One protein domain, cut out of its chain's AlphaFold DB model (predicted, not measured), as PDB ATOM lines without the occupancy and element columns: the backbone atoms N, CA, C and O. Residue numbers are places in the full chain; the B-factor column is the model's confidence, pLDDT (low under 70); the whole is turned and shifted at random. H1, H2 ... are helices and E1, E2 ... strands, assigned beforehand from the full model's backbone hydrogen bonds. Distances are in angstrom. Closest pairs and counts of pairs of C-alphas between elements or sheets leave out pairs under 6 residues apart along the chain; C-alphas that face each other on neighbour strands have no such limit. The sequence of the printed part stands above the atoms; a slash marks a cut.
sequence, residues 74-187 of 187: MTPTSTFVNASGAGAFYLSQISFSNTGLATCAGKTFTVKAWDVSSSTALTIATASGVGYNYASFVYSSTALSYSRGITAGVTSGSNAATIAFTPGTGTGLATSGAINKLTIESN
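What this domain is: This is residues 74 to 187 of the 187 residues of an uncharacterized protein of Actinobacteria bacterium (UniProt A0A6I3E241). Two antiparallel sheets stand partly face to face, E1, E2, E8 and E7 making one wall and E6, E3 and E9 the other, so that together they look like a flattened barrel that is not fully closed. The small hairpin E4 and E5 sits at one side, the short helix H1 is near one end of the long axis, and the loop of the hairpin E1 and E2, residues 82 to 87, makes the other end. The printed part has 114 residues with one named helix and nine named strands, in the order E1, E2, H1, E3, E4, E5, E6, E7, E8, E9, and its class is mostly strand. The whole is compact, with a radius of gyration of the C-alphas of 14.0 A, yet elongated in outline, spanning 46 by 27 by 23 A.

How they stand to each other: E1, residues 74 to 81, and E2, residues 88 to 97, form a hairpin, with N 77 and O 93 at 2.8 A, within hydrogen-bond range. H1, residues 99 to 104, only just is on the sheet of E1 and E2, which it only grazes with its residues 99 to 102, at 5 pairs of C-alphas within 10 A. In H1, 0 of 2 pairs of O i to N i+4 are within hydrogen-bond range, but 2 of 3 pairs of O i to N i+3 are. E3, residues 108 to 114, is followed by the hairpin of E4, residues 125 to 127, and E5, residues 130 to 132, where N 132 and O 125 are 2.8 A apart. E5 runs on into E6, residues 135 to 138, across a break of 2 residues, at 67 degrees. E6 is the antiparallel neighbour of E3, with N 111 and O 135 at 2.8 A; residues 137 to 138 of E6 also pair, antiparallel, with residues 145 to 146. E7, residues 150 to 155, and E8, residues 160 to 165, form a hairpin, with N 164 and O 152 at 2.8 A. E8 is also the antiparallel neighbour of E2, with N 96 and O 161 at 2.8 A. The order of this twisted sheet, only just so at 4.5 A off its best plane, is E1, E2, E8, E7. E9, residues 181 to 186, is the antiparallel neighbour of E3, with N 112 and O 183 at 3.0 A, in the order E6, E3, E9. Between the two sheets, E1 and E9 are near each other, with 5 pairs of C-alphas within 10 A, and the closest C-alphas of E6 and E7, those of Ala 135 and Ile 150, are 6.8 A apart. The closest C-alphas of E4 and E8 are those of Ala 125 and Phe 165, at 6.1 A. E2 and E3 are apart.

Where its parts are: E1 begins at C-alpha 74, (16.493, -21.193, 45.813), and is 22.5 A long from first to last C-alpha; E2, the longest strand by residues, is 27.0 A. H1 measures 9.7 A, E3 19.8 A, E4 7.1 A, E5 6.8 A and E6 10.7 A. E7 is 14.3 A long and E8 17.3 A. E9, 17.1 A long, ends at C-alpha 186, (27.313, -21.408, 38.176).

The domain as a whole: The C-alphas of Gly 85 and Thr 103 are the two farthest apart, at 47.2 A. The printed part has no cut and ends at residue 187, the chain's last residue. The links from E6 to E7 and from E8 to E9 are long, with 11 and 15 residues. The mean pLDDT of the printed part is 91.6, and no printed residue is under 70.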
ATOM      1  N   MET A  74      17.102 -20.160  46.649       94.25
ATOM      2  CA  MET A  74      16.493 -21.193  45.813       94.25
ATOM      3  C   MET A  74      15.290 -21.797  46.539       94.25
ATOM      4  O   MET A  74      15.449 -22.454  47.567       94.25
ATOM      5  N   THR A  75      14.096 -21.599  45.986       96.31
ATOM      6  CA  THR A  75      12.824 -22.042  46.566       96.31
ATOM      7  C   THR A  75      12.196 -23.119  45.678       96.31
ATOM      8  O   THR A  75      11.637 -22.788  44.629       96.31
ATOM      9  N   PRO A  76      12.290 -24.407  46.054       96.62
ATOM     10  CA  PRO A  76      11.604 -25.481  45.350       96.62
ATOM     11  C   PRO A  76      10.109 -25.504  45.692       96.62
ATOM     12  O   PRO A  76       9.714 -25.309  46.840       96.62
ATOM     13  N   THR A  77       9.286 -25.825  44.700       97.31
ATOM     14  CA  THR A  77       7.844 -26.045  44.831       97.31
ATOM     15  C   THR A  77       7.515 -27.459  44.373       97.31
ATOM     16  O   THR A  77       8.006 -27.925  43.342       97.31
ATOM     17  N   SER A  78       6.663 -28.142  45.133       96.00
ATOM     18  CA  SER A  78       6.169 -29.479  44.810       96.00
ATOM     19  C   SER A  78       4.687 -29.466  44.452       96.00
ATOM     20  O   SER A  78       3.904 -28.744  45.070       96.00
ATOM     21  N   THR A  79       4.279 -30.339  43.536       95.25
ATOM     22  CA  THR A  79       2.876 -30.552  43.166       95.25
ATOM     23  C   THR A  79       2.504 -32.017  43.348       95.25
ATOM     24  O   THR A  79       3.284 -32.913  43.022       95.25
ATOM     25  N   PHE A  80       1.306 -32.266  43.878       94.44
ATOM     26  CA  PHE A  80       0.756 -33.611  43.999       94.44
ATOM     27  C   PHE A  80       0.245 -34.102  42.643       94.44
ATOM     28  O   PHE A  80      -0.572 -33.437  42.007       94.44
ATOM     29  N   VAL A  81       0.699 -35.280  42.219       92.81
ATOM     30  CA  VAL A  81       0.195 -35.976  41.032       92.81
ATOM     31  C   VAL A  81      -0.602 -37.180  41.492       92.81
ATOM     32  O   VAL A  81      -0.093 -38.044  42.208       92.81
ATOM     33  N   ASN A  82      -1.865 -37.231  41.074       89.81
ATOM     34  CA  ASN A  82      -2.743 -38.354  41.354       89.81
ATOM     35  C   ASN A  82      -2.461 -39.482  40.352       89.81
ATOM     36  O   ASN A  82      -2.504 -39.260  39.142       89.81
ATOM     37  N   ALA A  83      -2.176 -40.679  40.855       82.00
ATOM     38  CA  ALA A  83      -2.086 -41.899  40.066       82.00
ATOM     39  C   ALA A  83      -2.976 -42.966  40.713       82.00
ATOM     40  O   ALA A  83      -3.147 -42.987  41.936       82.00
ATOM     41  N   SER A  84      -3.571 -43.832  39.887       76.31
ATOM     42  CA  SER A  84      -4.534 -44.836  40.349       76.31
ATOM     43  C   SER A  84      -3.920 -45.713  41.445       76.31
ATOM     44  O   SER A  84      -2.972 -46.452  41.190       76.31
ATOM     45  N   GLY A  85      -4.441 -45.601  42.670       73.31
ATOM     46  CA  GLY A  85      -4.016 -46.390  43.830       73.31
ATOM     47  C   GLY A  85      -2.930 -45.774  44.725       73.31
ATOM     48  O   GLY A  85      -2.788 -46.238  45.851       73.31
ATOM     49  N   ALA A  86      -2.208 -44.732  44.291       76.12
ATOM     50  CA  ALA A  86      -1.291 -43.944  45.130       76.12
ATOM     51  C   ALA A  86      -0.811 -42.688  44.378       76.12
ATOM     52  O   ALA A  86      -0.153 -42.799  43.347       76.12
ATOM     53  N   GLY A  87      -1.105 -41.492  44.893       89.00
ATOM     54  CA  GLY A  87      -0.509 -40.250  44.388       89.00
ATOM     55  C   GLY A  87       0.766 -39.872  45.143       89.00
ATOM     56  O   GLY A  87       0.991 -40.323  46.266       89.00
ATOM     57  N   ALA A  88       1.602 -39.029  44.541       92.94
ATOM     58  CA  ALA A  88       2.856 -38.575  45.142       92.94
ATOM     59  C   ALA A  88       3.149 -37.106  44.815       92.94
ATOM     60  O   ALA A  88       2.674 -36.568  43.814       92.94
ATOM     61  N   PHE A  89       3.952 -36.459  45.660       94.94
ATOM     62  CA  PHE A  89       4.477 -35.122  45.393       94.94
ATOM     63  C   PHE A  89       5.733 -35.208  44.532       94.94
ATOM     64  O   PHE A  89       6.644 -35.983  44.833       94.94
ATOM     65  N   TYR A  90       5.791 -34.381  43.494       95.38
ATOM     66  CA  TYR A  90       6.946 -34.230  42.614       95.38
ATOM     67  C   TYR A  90       7.369 -32.768  42.559       95.38
ATOM     68  O   TYR A  90       6.534 -31.870  42.686       95.38
ATOM     69  N   LEU A  91       8.664 -32.532  42.342       95.94
ATOM     70  CA  LEU A  91       9.182 -31.195  42.082       95.94
ATOM     71  C   LEU A  91       8.532 -30.660  40.801       95.94
ATOM     72  O   LEU A  91       8.580 -31.314  39.761       95.94
ATOM     73  N   SER A  92       7.915 -29.486  40.882       95.88
ATOM     74  CA  SER A  92       7.235 -28.853  39.748       95.88
ATOM     75  C   SER A  92       7.877 -27.537  39.345       95.88
ATOM     76  O   SER A  92       7.817 -27.159  38.179       95.88
ATOM     77  N   GLN A  93       8.537 -26.851  40.275       96.81
ATOM     78  CA  GLN A  93       9.174 -25.572  40.002       96.81
ATOM     79  C   GLN A  93      10.335 -25.325  40.961       96.81
ATOM     80  O   GLN A  93      10.318 -25.775  42.105       96.81
ATOM     81  N   ILE A  94      11.331 -24.575  40.500       97.25
ATOM     82  CA  ILE A  94      12.319 -23.932  41.362       97.25
ATOM     83  C   ILE A  94      12.358 -22.449  41.010       97.25
ATOM     84  O   ILE A  94      12.580 -22.078  39.854       97.25
ATOM     85  N   SER A  95      12.154 -21.611  42.020       96.12
ATOM     86  CA  SER A  95      12.280 -20.161  41.920       96.12
ATOM     87  C   SER A  95      13.603 -19.712  42.522       96.12
ATOM     88  O   SER A  95      13.963 -20.121  43.623       96.12
ATOM     89  N   PHE A  96      14.307 -18.841  41.815       94.94
ATOM     90  CA  PHE A  96      15.524 -18.187  42.267       94.94
ATOM     91  C   PHE A  96      15.223 -16.718  42.511       94.94
ATOM     92  O   PHE A  96      14.554 -16.084  41.690       94.94
ATOM     93  N   SER A  97      15.719 -16.168  43.609       93.75
ATOM     94  CA  SER A  97      15.556 -14.752  43.920       93.75
ATOM     95  C   SER A  97      16.772 -14.172  44.634       93.75
ATOM     96  O   SER A  97      17.649 -14.920  45.075       93.75
ATOM     97  N   ASN A  98      16.761 -12.840  44.759       90.88
ATOM     98  CA  ASN A  98      17.736 -11.960  45.416       90.88
ATOM     99  C   ASN A  98      18.674 -11.225  44.433       90.88
ATOM    100  O   ASN A  98      18.806 -11.589  43.264       90.88
ATOM    101  N   THR A  99      19.300 -10.149  44.911       85.69
ATOM    102  CA  THR A  99      20.154  -9.221  44.156       85.69
ATOM    103  C   THR A  99      21.422  -9.870  43.610       85.69
ATOM    104  O   THR A  99      21.951  -9.402  42.605       85.69
ATOM    105  N   GLY A 100      21.875 -10.979  44.203       87.56
ATOM    106  CA  GLY A 100      23.018 -11.750  43.709       87.56
ATOM    107  C   GLY A 100      22.826 -12.343  42.310       87.56
ATOM    108  O   GLY A 100      23.805 -12.694  41.665       87.56
ATOM    109  N   LEU A 101      21.590 -12.428  41.805       90.12
ATOM    110  CA  LEU A 101      21.326 -12.858  40.429       90.12
ATOM    111  C   LEU A 101      21.771 -11.820  39.390       90.12
ATOM    112  O   LEU A 101      22.181 -12.207  38.297       90.12
ATOM    113  N   ALA A 102      21.756 -10.525  39.717       88.50
ATOM    114  CA  ALA A 102      22.056  -9.466  38.752       88.50
ATOM    115  C   ALA A 102      23.487  -9.563  38.190       88.50
ATOM    116  O   ALA A 102      23.721  -9.249  37.023       88.50
ATOM    117  N   THR A 103      24.434 -10.052  38.993       89.94
ATOM    118  CA  THR A 103      25.838 -10.264  38.602       89.94
ATOM    119  C   THR A 103      26.067 -11.584  37.859       89.94
ATOM    120  O   THR A 103      27.141 -11.811  37.308       89.94
ATOM    121  N   CYS A 104      25.050 -12.443  37.792       90.75
ATOM    122  CA  CYS A 104      25.093 -13.744  37.134       90.75
ATOM    123  C   CYS A 104      24.557 -13.719  35.697       90.75
ATOM    124  O   CYS A 104      24.326 -14.774  35.107       90.75
ATOM    125  N   ALA A 105      24.318 -12.538  35.122       90.75
ATOM    126  CA  ALA A 105      23.838 -12.420  33.750       90.75
ATOM    127  C   ALA A 105      24.793 -13.125  32.763       90.75
ATOM    128  O   ALA A 105      26.006 -12.926  32.784       90.75
ATOM    129  N   GLY A 106      24.232 -13.975  31.904       90.25
ATOM    130  CA  GLY A 106      24.946 -14.822  30.949       90.25
ATOM    131  C   GLY A 106      25.512 -16.124  31.529       90.25
ATOM    132  O   GLY A 106      26.034 -16.933  30.765       90.25
ATOM    133  N   LYS A 107      25.415 -16.357  32.845       91.62
ATOM    134  CA  LYS A 107      25.954 -17.561  33.493       91.62
ATOM    135  C   LYS A 107      24.997 -18.736  33.401       91.62
ATOM    136  O   LYS A 107      23.778 -18.573  33.479       91.62
ATOM    137  N   THR A 108      25.561 -19.934  33.263       93.06
ATOM    138  CA  THR A 108      24.765 -21.163  33.288       93.06
ATOM    139  C   THR A 108      24.666 -21.663  34.715       93.06
ATOM    140  O   THR A 108      25.669 -22.052  35.308       93.06
ATOM    141  N   PHE A 109      23.450 -21.697  35.245       93.69
ATOM    142  CA  PHE A 109      23.145 -22.380  36.488       93.69
ATOM    143  C   PHE A 109      22.819 -23.838  36.213       93.69
ATOM    144  O   PHE A 109      22.073 -24.149  35.286       93.69
ATOM    145  N   THR A 110      23.353 -24.732  37.037       95.25
ATOM    146  CA  THR A 110      23.032 -26.158  37.023       95.25
ATOM    147  C   THR A 110      22.541 -26.578  38.394       95.25
ATOM    148  O   THR A 110      23.225 -26.377  39.395       95.25
ATOM    149  N   VAL A 111      21.356 -27.176  38.425       96.31
ATOM    150  CA  VAL A 111      20.714 -27.710  39.621       96.31
ATOM    151  C   VAL A 111      20.784 -29.229  39.604       96.31
ATOM    152  O   VAL A 111      20.512 -29.861  38.581       96.31
ATOM    153  N   LYS A 112      21.108 -29.814  40.756       96.56
ATOM    154  CA  LYS A 112      21.048 -31.260  41.002       96.56
ATOM    155  C   LYS A 112      20.349 -31.531  42.328       96.56
ATOM    156  O   LYS A 112      20.430 -30.717  43.250       96.56
ATOM    157  N   ALA A 113      19.688 -32.677  42.419       96.56
ATOM    158  CA  ALA A 113      19.089 -33.166  43.651       96.56
ATOM    159  C   ALA A 113      19.801 -34.419  44.143       96.56
ATOM    160  O   ALA A 113      20.276 -35.229  43.349       96.56
ATOM    161  N   TRP A 114      19.827 -34.583  45.457       96.94
ATOM    162  CA  TRP A 114      20.517 -35.666  46.136       96.94
ATOM    163  C   TRP A 114      19.608 -36.242  47.210       96.94
ATOM    164  O   TRP A 114      18.889 -35.498  47.889       96.94
ATOM    165  N   ASP A 115      19.663 -37.558  47.372       95.88
ATOM    166  CA  ASP A 115      19.135 -38.218  48.559       95.88
ATOM    167  C   ASP A 115      20.150 -38.097  49.723       95.88
ATOM    168  O   ASP A 115      21.050 -37.247  49.719       95.88
ATOM    169  N   VAL A 116      19.963 -38.898  50.770       91.00
ATOM    170  CA  VAL A 116      20.811 -38.895  51.970       91.00
ATOM    171  C   VAL A 116      22.094 -39.723  51.841       91.00
ATOM    172  O   VAL A 116      23.001 -39.540  52.649       91.00
ATOM    173  N   SER A 117      22.178 -40.655  50.890       88.50
ATOM    174  CA  SER A 117      23.152 -41.761  50.930       88.50
ATOM    175  C   SER A 117      23.837 -42.069  49.597       88.50
ATOM    176  O   SER A 117      24.825 -42.803  49.577       88.50
ATOM    177  N   SER A 118      23.349 -41.521  48.492       87.25
ATOM    178  CA  SER A 118      23.817 -41.785  47.143       87.25
ATOM    179  C   SER A 118      24.872 -40.782  46.694       87.25
ATOM    180  O   SER A 118      24.815 -39.583  46.973       87.25
ATOM    181  N   SER A 119      25.833 -41.290  45.927       89.38
ATOM    182  CA  SER A 119      26.820 -40.494  45.197       89.38
ATOM    183  C   SER A 119      26.328 -40.063  43.811       89.38
ATOM    184  O   SER A 119      27.039 -39.346  43.105       89.38
ATOM    185  N   THR A 120      25.122 -40.472  43.404       93.31
ATOM    186  CA  THR A 120      24.522 -40.119  42.114       93.31
ATOM    187  C   THR A 120      23.344 -39.176  42.303       93.31
ATOM    188  O   THR A 120      22.471 -39.431  43.132       93.31
ATOM    189  N   ALA A 121      23.284 -38.120  41.493       96.38
ATOM    190  CA  ALA A 121      22.159 -37.196  41.515       96.38
ATOM    191  C   ALA A 121      20.855 -37.898  41.100       96.38
ATOM    192  O   ALA A 121      20.840 -38.724  40.183       96.38
ATOM    193  N   LEU A 122      19.763 -37.533  41.769       96.44
ATOM    194  CA  LEU A 122      18.419 -38.014  41.483       96.44
ATOM    195  C   LEU A 122      17.907 -37.443  40.158       96.44
ATOM    196  O   LEU A 122      18.186 -36.296  39.805       96.44
ATOM    197  N   THR A 123      17.090 -38.221  39.456       96.62
ATOM    198  CA  THR A 123      16.342 -37.747  38.289       96.62
ATOM    199  C   THR A 123      15.287 -36.733  38.729       96.62
ATOM    200  O   THR A 123      14.386 -37.083  39.487       96.62
ATOM    201  N   ILE A 124      15.372 -35.497  38.237       95.44
ATOM    202  CA  ILE A 124      14.474 -34.383  38.614       95.44
ATOM    203  C   ILE A 124      13.740 -33.744  37.438       95.44
ATOM    204  O   ILE A 124      12.828 -32.951  37.643       95.44
ATOM    205  N   ALA A 125      14.137 -34.076  36.215       95.50
ATOM    206  CA  ALA A 125      13.564 -33.521  35.001       95.50
ATOM    207  C   ALA A 125      13.316 -34.646  33.997       95.50
ATOM    208  O   ALA A 125      14.034 -35.649  33.996       95.50
ATOM    209  N   THR A 126      12.307 -34.504  33.140       94.44
ATOM    210  CA  THR A 126      11.951 -35.546  32.170       94.44
ATOM    211  C   THR A 126      11.485 -34.942  30.855       94.44
ATOM    212  O   THR A 126      10.798 -33.924  30.815       94.44
ATOM    213  N   ALA A 127      11.859 -35.571  29.745       92.12
ATOM    214  CA  ALA A 127      11.363 -35.201  28.426       92.12
ATOM    215  C   ALA A 127      11.243 -36.442  27.551       92.12
ATOM    216  O   ALA A 127      12.188 -37.226  27.448       92.12
ATOM    217  N   SER A 128      10.089 -36.604  26.901       89.75
ATOM    218  CA  SER A 128       9.824 -37.721  25.984       89.75
ATOM    219  C   SER A 128      10.083 -39.097  26.621       89.75
ATOM    220  O   SER A 128      10.647 -39.983  25.990       89.75
ATOM    221  N   GLY A 129       9.718 -39.255  27.899       87.44
ATOM    222  CA  GLY A 129       9.910 -40.494  28.661       87.44
ATOM    223  C   GLY A 129      11.316 -40.699  29.232       87.44
ATOM    224  O   GLY A 129      11.480 -41.573  30.072       87.44
ATOM    225  N   VAL A 130      12.299 -39.879  28.851       91.19
ATOM    226  CA  VAL A 130      13.681 -39.950  29.351       91.19
ATOM    227  C   VAL A 130      13.843 -39.074  30.592       91.19
ATOM    228  O   VAL A 130      13.399 -37.925  30.590       91.19
ATOM    229  N   GLY A 131      14.489 -39.609  31.630       93.44
ATOM    230  CA  GLY A 131      14.847 -38.884  32.852       93.44
ATOM    231  C   GLY A 131      16.227 -38.218  32.788       93.44
ATOM    232  O   GLY A 131      17.164 -38.772  32.220       93.44
ATOM    233  N   TYR A 132      16.349 -37.043  33.403       95.44
ATOM    234  CA  TYR A 132      17.578 -36.265  33.545       95.44
ATOM    235  C   TYR A 132      17.862 -35.992  35.027       95.44
ATOM    236  O   TYR A 132      16.978 -35.589  35.788       95.44
ATOM    237  N   ASN A 133      19.117 -36.189  35.430       95.69
ATOM    238  CA  ASN A 133      19.604 -36.014  36.804       95.69
ATOM    239  C   ASN A 133      20.154 -34.609  37.100       95.69
ATOM    240  O   ASN A 133      20.781 -34.375  38.134       95.69
ATOM    241  N   TYR A 134      19.935 -33.672  36.183       95.62
ATOM    242  CA  TYR A 134      20.257 -32.265  36.346       95.62
ATOM    243  C   TYR A 134      19.251 -31.407  35.581       95.62
ATOM    244  O   TYR A 134      18.563 -31.875  34.671       95.62
ATOM    245  N   ALA A 135      19.203 -30.135  35.950       96.06
ATOM    246  CA  ALA A 135      18.417 -29.113  35.289       96.06
ATOM    247  C   ALA A 135      19.288 -27.866  35.150       96.06
ATOM    248  O   ALA A 135      19.771 -27.351  36.158       96.06
ATOM    249  N   SER A 136      19.514 -27.387  33.928       95.50
ATOM    250  CA  SER A 136      20.373 -26.223  33.697       95.50
ATOM    251  C   SER A 136      19.635 -25.111  32.973       95.50
ATOM    252  O   SER A 136      18.802 -25.374  32.108       95.50
ATOM    253  N   PHE A 137      19.973 -23.867  33.290       95.12
ATOM    254  CA  PHE A 137      19.483 -22.698  32.573       95.12
ATOM    255  C   PHE A 137      20.547 -21.605  32.502       95.12
ATOM    256  O   PHE A 137      21.334 -21.425  33.428       95.12
ATOM    257  N   VAL A 138      20.561 -20.861  31.402       93.44
ATOM    258  CA  VAL A 138      21.378 -19.655  31.255       93.44
ATOM    259  C   VAL A 138      20.585 -18.488  31.815       93.44
ATOM    260  O   VAL A 138      19.537 -18.153  31.259       93.44
ATOM    261  N   TYR A 139      21.063 -17.881  32.899       92.38
ATOM    262  CA  TYR A 139      20.425 -16.703  33.471       92.38
ATOM    263  C   TYR A 139      20.661 -15.481  32.585       92.38
ATOM    264  O   TYR A 139      21.796 -15.120  32.297       92.38
ATOM    265  N   SER A 140      19.593 -14.814  32.172       88.31
ATOM    266  CA  SER A 140      19.637 -13.513  31.509       88.31
ATOM    267  C   SER A 140      18.415 -12.718  31.946       88.31
ATOM    268  O   SER A 140      17.344 -13.285  32.110       88.31
ATOM    269  N   SER A 141      18.552 -11.409  32.148       80.75
ATOM    270  CA  SER A 141      17.477 -10.558  32.681       80.75
ATOM    271  C   SER A 141      16.260 -10.429  31.756       80.75
ATOM    272  O   SER A 141      15.209  -9.958  32.195       80.75
ATOM    273  N   THR A 142      16.376 -10.847  30.493       79.81
ATOM    274  CA  THR A 142      15.312 -10.746  29.483       79.81
ATOM    275  C   THR A 142      14.686 -12.084  29.105       79.81
ATOM    276  O   THR A 142      13.513 -12.114  28.739       79.81
ATOM    277  N   ALA A 143      15.440 -13.182  29.167       76.00
ATOM    278  CA  ALA A 143      14.968 -14.513  28.802       76.00
ATOM    279  C   ALA A 143      15.897 -15.596  29.357       76.00
ATOM    280  O   ALA A 143      17.092 -15.368  29.513       76.00
ATOM    281  N   LEU A 144      15.369 -16.803  29.566       85.62
ATOM    282  CA  LEU A 144      16.163 -17.979  29.926       85.62
ATOM    283  C   LEU A 144      16.198 -18.978  28.771       85.62
ATOM    284  O   LEU A 144      15.165 -19.293  28.186       85.62
ATOM    285  N   SER A 145      17.379 -19.529  28.497       91.62
ATOM    286  CA  SER A 145      17.520 -20.797  27.766       91.62
ATOM    287  C   SER A 145      17.722 -21.917  28.775       91.62
ATOM    288  O   SER A 145      18.434 -21.714  29.755       91.62
ATOM    289  N   TYR A 146      17.120 -23.086  28.563       94.88
ATOM    290  CA  TYR A 146      17.148 -24.177  29.538       94.88
ATOM    291  C   TYR A 146      17.366 -25.551  28.899       94.88
ATOM    292  O   TYR A 146      17.117 -25.760  27.712       94.88
ATOM    293  N   SER A 147      17.879 -26.487  29.699       94.88
ATOM    294  CA  SER A 147      18.154 -27.860  29.288       94.88
ATOM    295  C   SER A 147      16.871 -28.639  29.004       94.88
ATOM    296  O   SER A 147      15.779 -28.283  29.448       94.88
ATOM    297  N   ARG A 148      17.009 -29.777  28.313       94.06
ATOM    298  CA  ARG A 148      15.900 -30.725  28.140       94.06
ATOM    299  C   ARG A 148      15.351 -31.157  29.503       94.06
ATOM    300  O   ARG A 148      16.097 -31.281  30.469       94.06
ATOM    301  N   GLY A 149      14.041 -31.382  29.556       92.50
ATOM    302  CA  GLY A 149      13.325 -31.799  30.762       92.50
ATOM    303  C   GLY A 149      12.805 -30.659  31.638       92.50
ATOM    304  O   GLY A 149      11.951 -30.901  32.488       92.50
ATOM    305  N   ILE A 150      13.264 -29.427  31.401       95.38
ATOM    306  CA  ILE A 150      12.594 -28.211  31.875       95.38
ATOM    307  C   ILE A 150      11.494 -27.860  30.864       95.38
ATOM    308  O   ILE A 150      11.727 -27.872  29.653       95.38
ATOM    309  N   THR A 151      10.297 -27.562  31.364       94.44
ATOM    310  CA  THR A 151       9.094 -27.311  30.550       94.44
ATOM    311  C   THR A 151       8.865 -25.823  30.303       94.44
ATOM    312  O   THR A 151       8.309 -25.444  29.277       94.44
ATOM    313  N   ALA A 152       9.296 -24.973  31.233       93.62
ATOM    314  CA  ALA A 152       9.241 -23.525  31.088       93.62
ATOM    315  C   ALA A 152      10.332 -22.851  31.924       93.62
ATOM    316  O   ALA A 152      10.781 -23.396  32.934       93.62
ATOM    317  N   GLY A 153      10.715 -21.640  31.524       92.31
ATOM    318  CA  GLY A 153      11.629 -20.791  32.273       92.31
ATOM    319  C   GLY A 153      11.300 -19.318  32.061       92.31
ATOM    320  O   GLY A 153      10.994 -18.916  30.939       92.31
ATOM    321  N   VAL A 154      11.338 -18.523  33.130       92.12
ATOM    322  CA  VAL A 154      11.022 -17.086  33.110       92.12
ATOM    323  C   VAL A 154      12.019 -16.326  33.977       92.12
ATOM    324  O   VAL A 154      12.393 -16.793  35.051       92.12
ATOM    325  N   THR A 155      12.408 -15.133  33.535       90.94
ATOM    326  CA  THR A 155      13.048 -14.119  34.378       90.94
ATOM    327  C   THR A 155      12.093 -12.984  34.680       90.94
ATOM    328  O   THR A 155      11.365 -12.517  33.806       90.94
ATOM    329  N   SER A 156      12.139 -12.510  35.920       86.75
ATOM    330  CA  SER A 156      11.354 -11.368  36.378       86.75
ATOM    331  C   SER A 156      12.320 -10.273  36.818       86.75
ATOM    332  O   SER A 156      12.679 -10.161  37.991       86.75
ATOM    333  N   GLY A 157      12.793  -9.495  35.843       85.12
ATOM    334  CA  GLY A 157      13.827  -8.480  36.045       85.12
ATOM    335  C   GLY A 157      15.203  -9.073  36.375       85.12
ATOM    336  O   GLY A 157      15.512 -10.212  36.027       85.12
ATOM    337  N   SER A 158      16.036  -8.288  37.060       88.94
ATOM    338  CA  SER A 158      17.446  -8.626  37.332       88.94
ATOM    339  C   SER A 158      17.679  -9.474  38.587       88.94
ATOM    340  O   SER A 158      18.819  -9.810  38.883       88.94
ATOM    341  N   ASN A 159      16.625  -9.799  39.343       91.19
ATOM    342  CA  ASN A 159      16.752 -10.384  40.687       91.19
ATOM    343  C   ASN A 159      15.901 -11.643  40.887       91.19
ATOM    344  O   ASN A 159      15.738 -12.092  42.023       91.19
ATOM    345  N   ALA A 160      15.290 -12.173  39.825       93.38
ATOM    346  CA  ALA A 160      14.456 -13.359  39.921       93.38
ATOM    347  C   ALA A 160      14.466 -14.184  38.633       93.38
ATOM    348  O   ALA A 160      14.433 -13.651  37.521       93.38
ATOM    349  N   ALA A 161      14.464 -15.499  38.809       95.00
ATOM    350  CA  ALA A 161      14.304 -16.486  37.754       95.00
ATOM    351  C   ALA A 161      13.433 -17.640  38.244       95.00
ATOM    352  O   ALA A 161      13.271 -17.874  39.438       95.00
ATOM    353  N   THR A 162      12.853 -18.383  37.321       95.69
ATOM    354  CA  THR A 162      12.067 -19.574  37.620       95.69
ATOM    355  C   THR A 162      12.271 -20.589  36.514       95.69
ATOM    356  O   THR A 162      12.254 -20.220  35.342       95.69
ATOM    357  N   ILE A 163      12.417 -21.859  36.889       96.50
ATOM    358  CA  ILE A 163      12.350 -23.007  35.980       96.50
ATOM    359  C   ILE A 163      11.251 -23.962  36.449       96.50
ATOM    360  O   ILE A 163      11.061 -24.150  37.652       96.50
ATOM    361  N   ALA A 164      10.529 -24.555  35.504       96.38
ATOM    362  CA  ALA A 164       9.421 -25.467  35.760       96.38
ATOM    363  C   ALA A 164       9.681 -26.855  35.163       96.38
ATOM    364  O   ALA A 164      10.335 -26.995  34.130       96.38
ATOM    365  N   PHE A 165       9.113 -27.871  35.797       95.44
ATOM    366  CA  PHE A 165       9.270 -29.284  35.472       95.44
ATOM    367  C   PHE A 165       7.905 -29.920  35.237       95.44
ATOM    368  O   PHE A 165       6.900 -29.476  35.794       95.44
ATOM    369  N   THR A 166       7.866 -30.995  34.452       92.88
ATOM    370  CA  THR A 166       6.660 -31.821  34.347       92.88
ATOM    371  C   THR A 166       6.619 -32.811  35.515       92.88
ATOM    372  O   THR A 166       7.463 -33.707  35.578       92.88
ATOM    373  N   PRO A 167       5.653 -32.700  36.442       90.25
ATOM    374  CA  PRO A 167       5.596 -33.588  37.593       90.25
ATOM    375  C   PRO A 167       5.073 -34.978  37.199       90.25
ATOM    376  O   PRO A 167       4.220 -35.117  36.322       90.25
ATOM    377  N   GLY A 168       5.571 -36.018  37.872       82.62
ATOM    378  CA  GLY A 168       5.008 -37.375  37.857       82.62
ATOM    379  C   GLY A 168       5.044 -38.144  36.534       82.62
ATOM    380  O   GLY A 168       4.502 -39.243  36.468       82.62
ATOM    381  N   THR A 169       5.677 -37.615  35.485       75.50
ATOM    382  CA  THR A 169       5.790 -38.301  34.191       75.50
ATOM    383  C   THR A 169       7.256 -38.522  33.843       75.50
ATOM    384  O   THR A 169       8.046 -37.586  33.866       75.50
ATOM    385  N   GLY A 170       7.636 -39.761  33.521       77.31
ATOM    386  CA  GLY A 170       8.979 -40.123  33.053       77.31
ATOM    387  C   GLY A 170       9.681 -41.177  33.909       77.31
ATOM    388  O   GLY A 170       9.364 -41.387  35.080       77.31
ATOM    389  N   THR A 171      10.623 -41.889  33.294       80.44
ATOM    390  CA  THR A 171      11.301 -43.026  33.924       80.44
ATOM    391  C   THR A 171      12.206 -42.574  35.064       80.44
ATOM    392  O   THR A 171      13.107 -41.761  34.853       80.44
ATOM    393  N   GLY A 172      12.000 -43.141  36.254       88.00
ATOM    394  CA  GLY A 172      12.885 -42.940  37.402       88.00
ATOM    395  C   GLY A 172      12.832 -41.543  38.022       88.00
ATOM    396  O   GLY A 172      13.741 -41.213  38.775       88.00
ATOM    397  N   LEU A 173      11.816 -40.728  37.706       93.38
ATOM    398  CA  LEU A 173      11.639 -39.397  38.288       93.38
ATOM    399  C   LEU A 173      11.470 -39.494  39.810       93.38
ATOM    400  O   LEU A 173      10.587 -40.199  40.302       93.38
ATOM    401  N   ALA A 174      12.312 -38.779  40.553       94.88
ATOM    402  CA  ALA A 174      12.272 -38.781  42.005       94.88
ATOM    403  C   ALA A 174      11.040 -38.033  42.533       94.88
ATOM    404  O   ALA A 174      10.656 -36.977  42.025       94.88
ATOM    405  N   THR A 175      10.444 -38.566  43.598       94.88
ATOM    406  CA  THR A 175       9.429 -37.844  44.368       94.88
ATOM    407  C   THR A 175      10.096 -36.747  45.197       94.88
ATOM    408  O   THR A 175      11.264 -36.852  45.573       94.88
ATOM    409  N   SER A 176       9.351 -35.699  45.548       95.00
ATOM    410  CA  SER A 176       9.860 -34.631  46.417       95.00
ATOM    411  C   SER A 176      10.307 -35.156  47.782       95.00
ATOM    412  O   SER A 176      11.258 -34.627  48.340       95.00
ATOM    413  N   GLY A 177       9.678 -36.220  48.294       92.81
ATOM    414  CA  GLY A 177      10.083 -36.859  49.550       92.81
ATOM    415  C   GLY A 177      11.415 -37.614  49.480       92.81
ATOM    416  O   GLY A 177      12.012 -37.869  50.518       92.81
ATOM    417  N   ALA A 178      11.895 -37.962  48.282       94.56
ATOM    418  CA  ALA A 178      13.210 -38.573  48.094       94.56
ATOM    419  C   ALA A 178      14.345 -37.534  48.024       94.56
ATOM    420  O   ALA A 178      15.510 -37.874  48.224       94.56
ATOM    421  N   ILE A 179      14.022 -36.268  47.735       95.44
ATOM    422  CA  ILE A 179      15.004 -35.188  47.632       95.44
ATOM    423  C   ILE A 179      15.335 -34.685  49.036       95.44
ATOM    424  O   ILE A 179      14.521 -34.035  49.683       95.44
ATOM    425  N   ASN A 180      16.562 -34.938  49.484       95.56
ATOM    426  CA  ASN A 180      17.071 -34.441  50.762       95.56
ATOM    427  C   ASN A 180      17.829 -33.115  50.607       95.56
ATOM    428  O   ASN A 180      17.823 -32.268  51.498       95.56
ATOM    429  N   LYS A 181      18.510 -32.930  49.472       94.50
ATOM    430  CA  LYS A 181      19.340 -31.752  49.216       94.50
ATOM    431  C   LYS A 181      19.255 -31.340  47.756       94.50
ATOM    432  O   LYS A 181      19.333 -32.181  46.865       94.50
ATOM    433  N   LEU A 182      19.188 -30.034  47.521       95.06
ATOM    434  CA  LEU A 182      19.373 -29.425  46.208       95.06
ATOM    435  C   LEU A 182      20.684 -28.642  46.199       95.06
ATOM    436  O   LEU A 182      21.014 -27.960  47.167       95.06
ATOM    437  N   THR A 183      21.427 -28.736  45.105       93.69
ATOM    438  CA  THR A 183      22.664 -27.978  44.884       93.69
ATOM    439  C   THR A 183      22.530 -27.140  43.630       93.69
ATOM    440  O   THR A 183      21.916 -27.588  42.663       93.69
ATOM    441  N   ILE A 184      23.147 -25.963  43.638       91.69
ATOM    442  CA  ILE A 184      23.218 -25.057  42.498       91.69
ATOM    443  C   ILE A 184      24.678 -24.677  42.238       91.69
ATOM    444  O   ILE A 184      25.415 -24.370  43.172       91.69
ATOM    445  N   GLU A 185      25.087 -24.710  40.973       90.06
ATOM    446  CA  GLU A 185      26.439 -24.366  40.517       90.06
ATOM    447  C   GLU A 185      26.348 -23.385  39.340       90.06
ATOM    448  O   GLU A 185      25.475 -23.548  38.487       90.06
ATOM    449  N   SER A 186      27.231 -22.382  39.279       87.81
ATOM    450  CA  SER A 186      27.313 -21.408  38.176       87.81
ATOM    451  C   SER A 186      28.626 -21.545  37.401       87.81
ATOM    452  O   SER A 186      29.682 -21.584  38.035       87.81
ATOM    453  N   ASN A 187      28.573 -21.550  36.063       83.62
ATOM    454  CA  ASN A 187      29.739 -21.505  35.158       83.62
ATOM    455  C   ASN A 187      29.666 -20.276  34.237       83.62
ATOM    456  O   ASN A 187      28.577 -20.049  33.653       83.62
TER     457      ASN A 187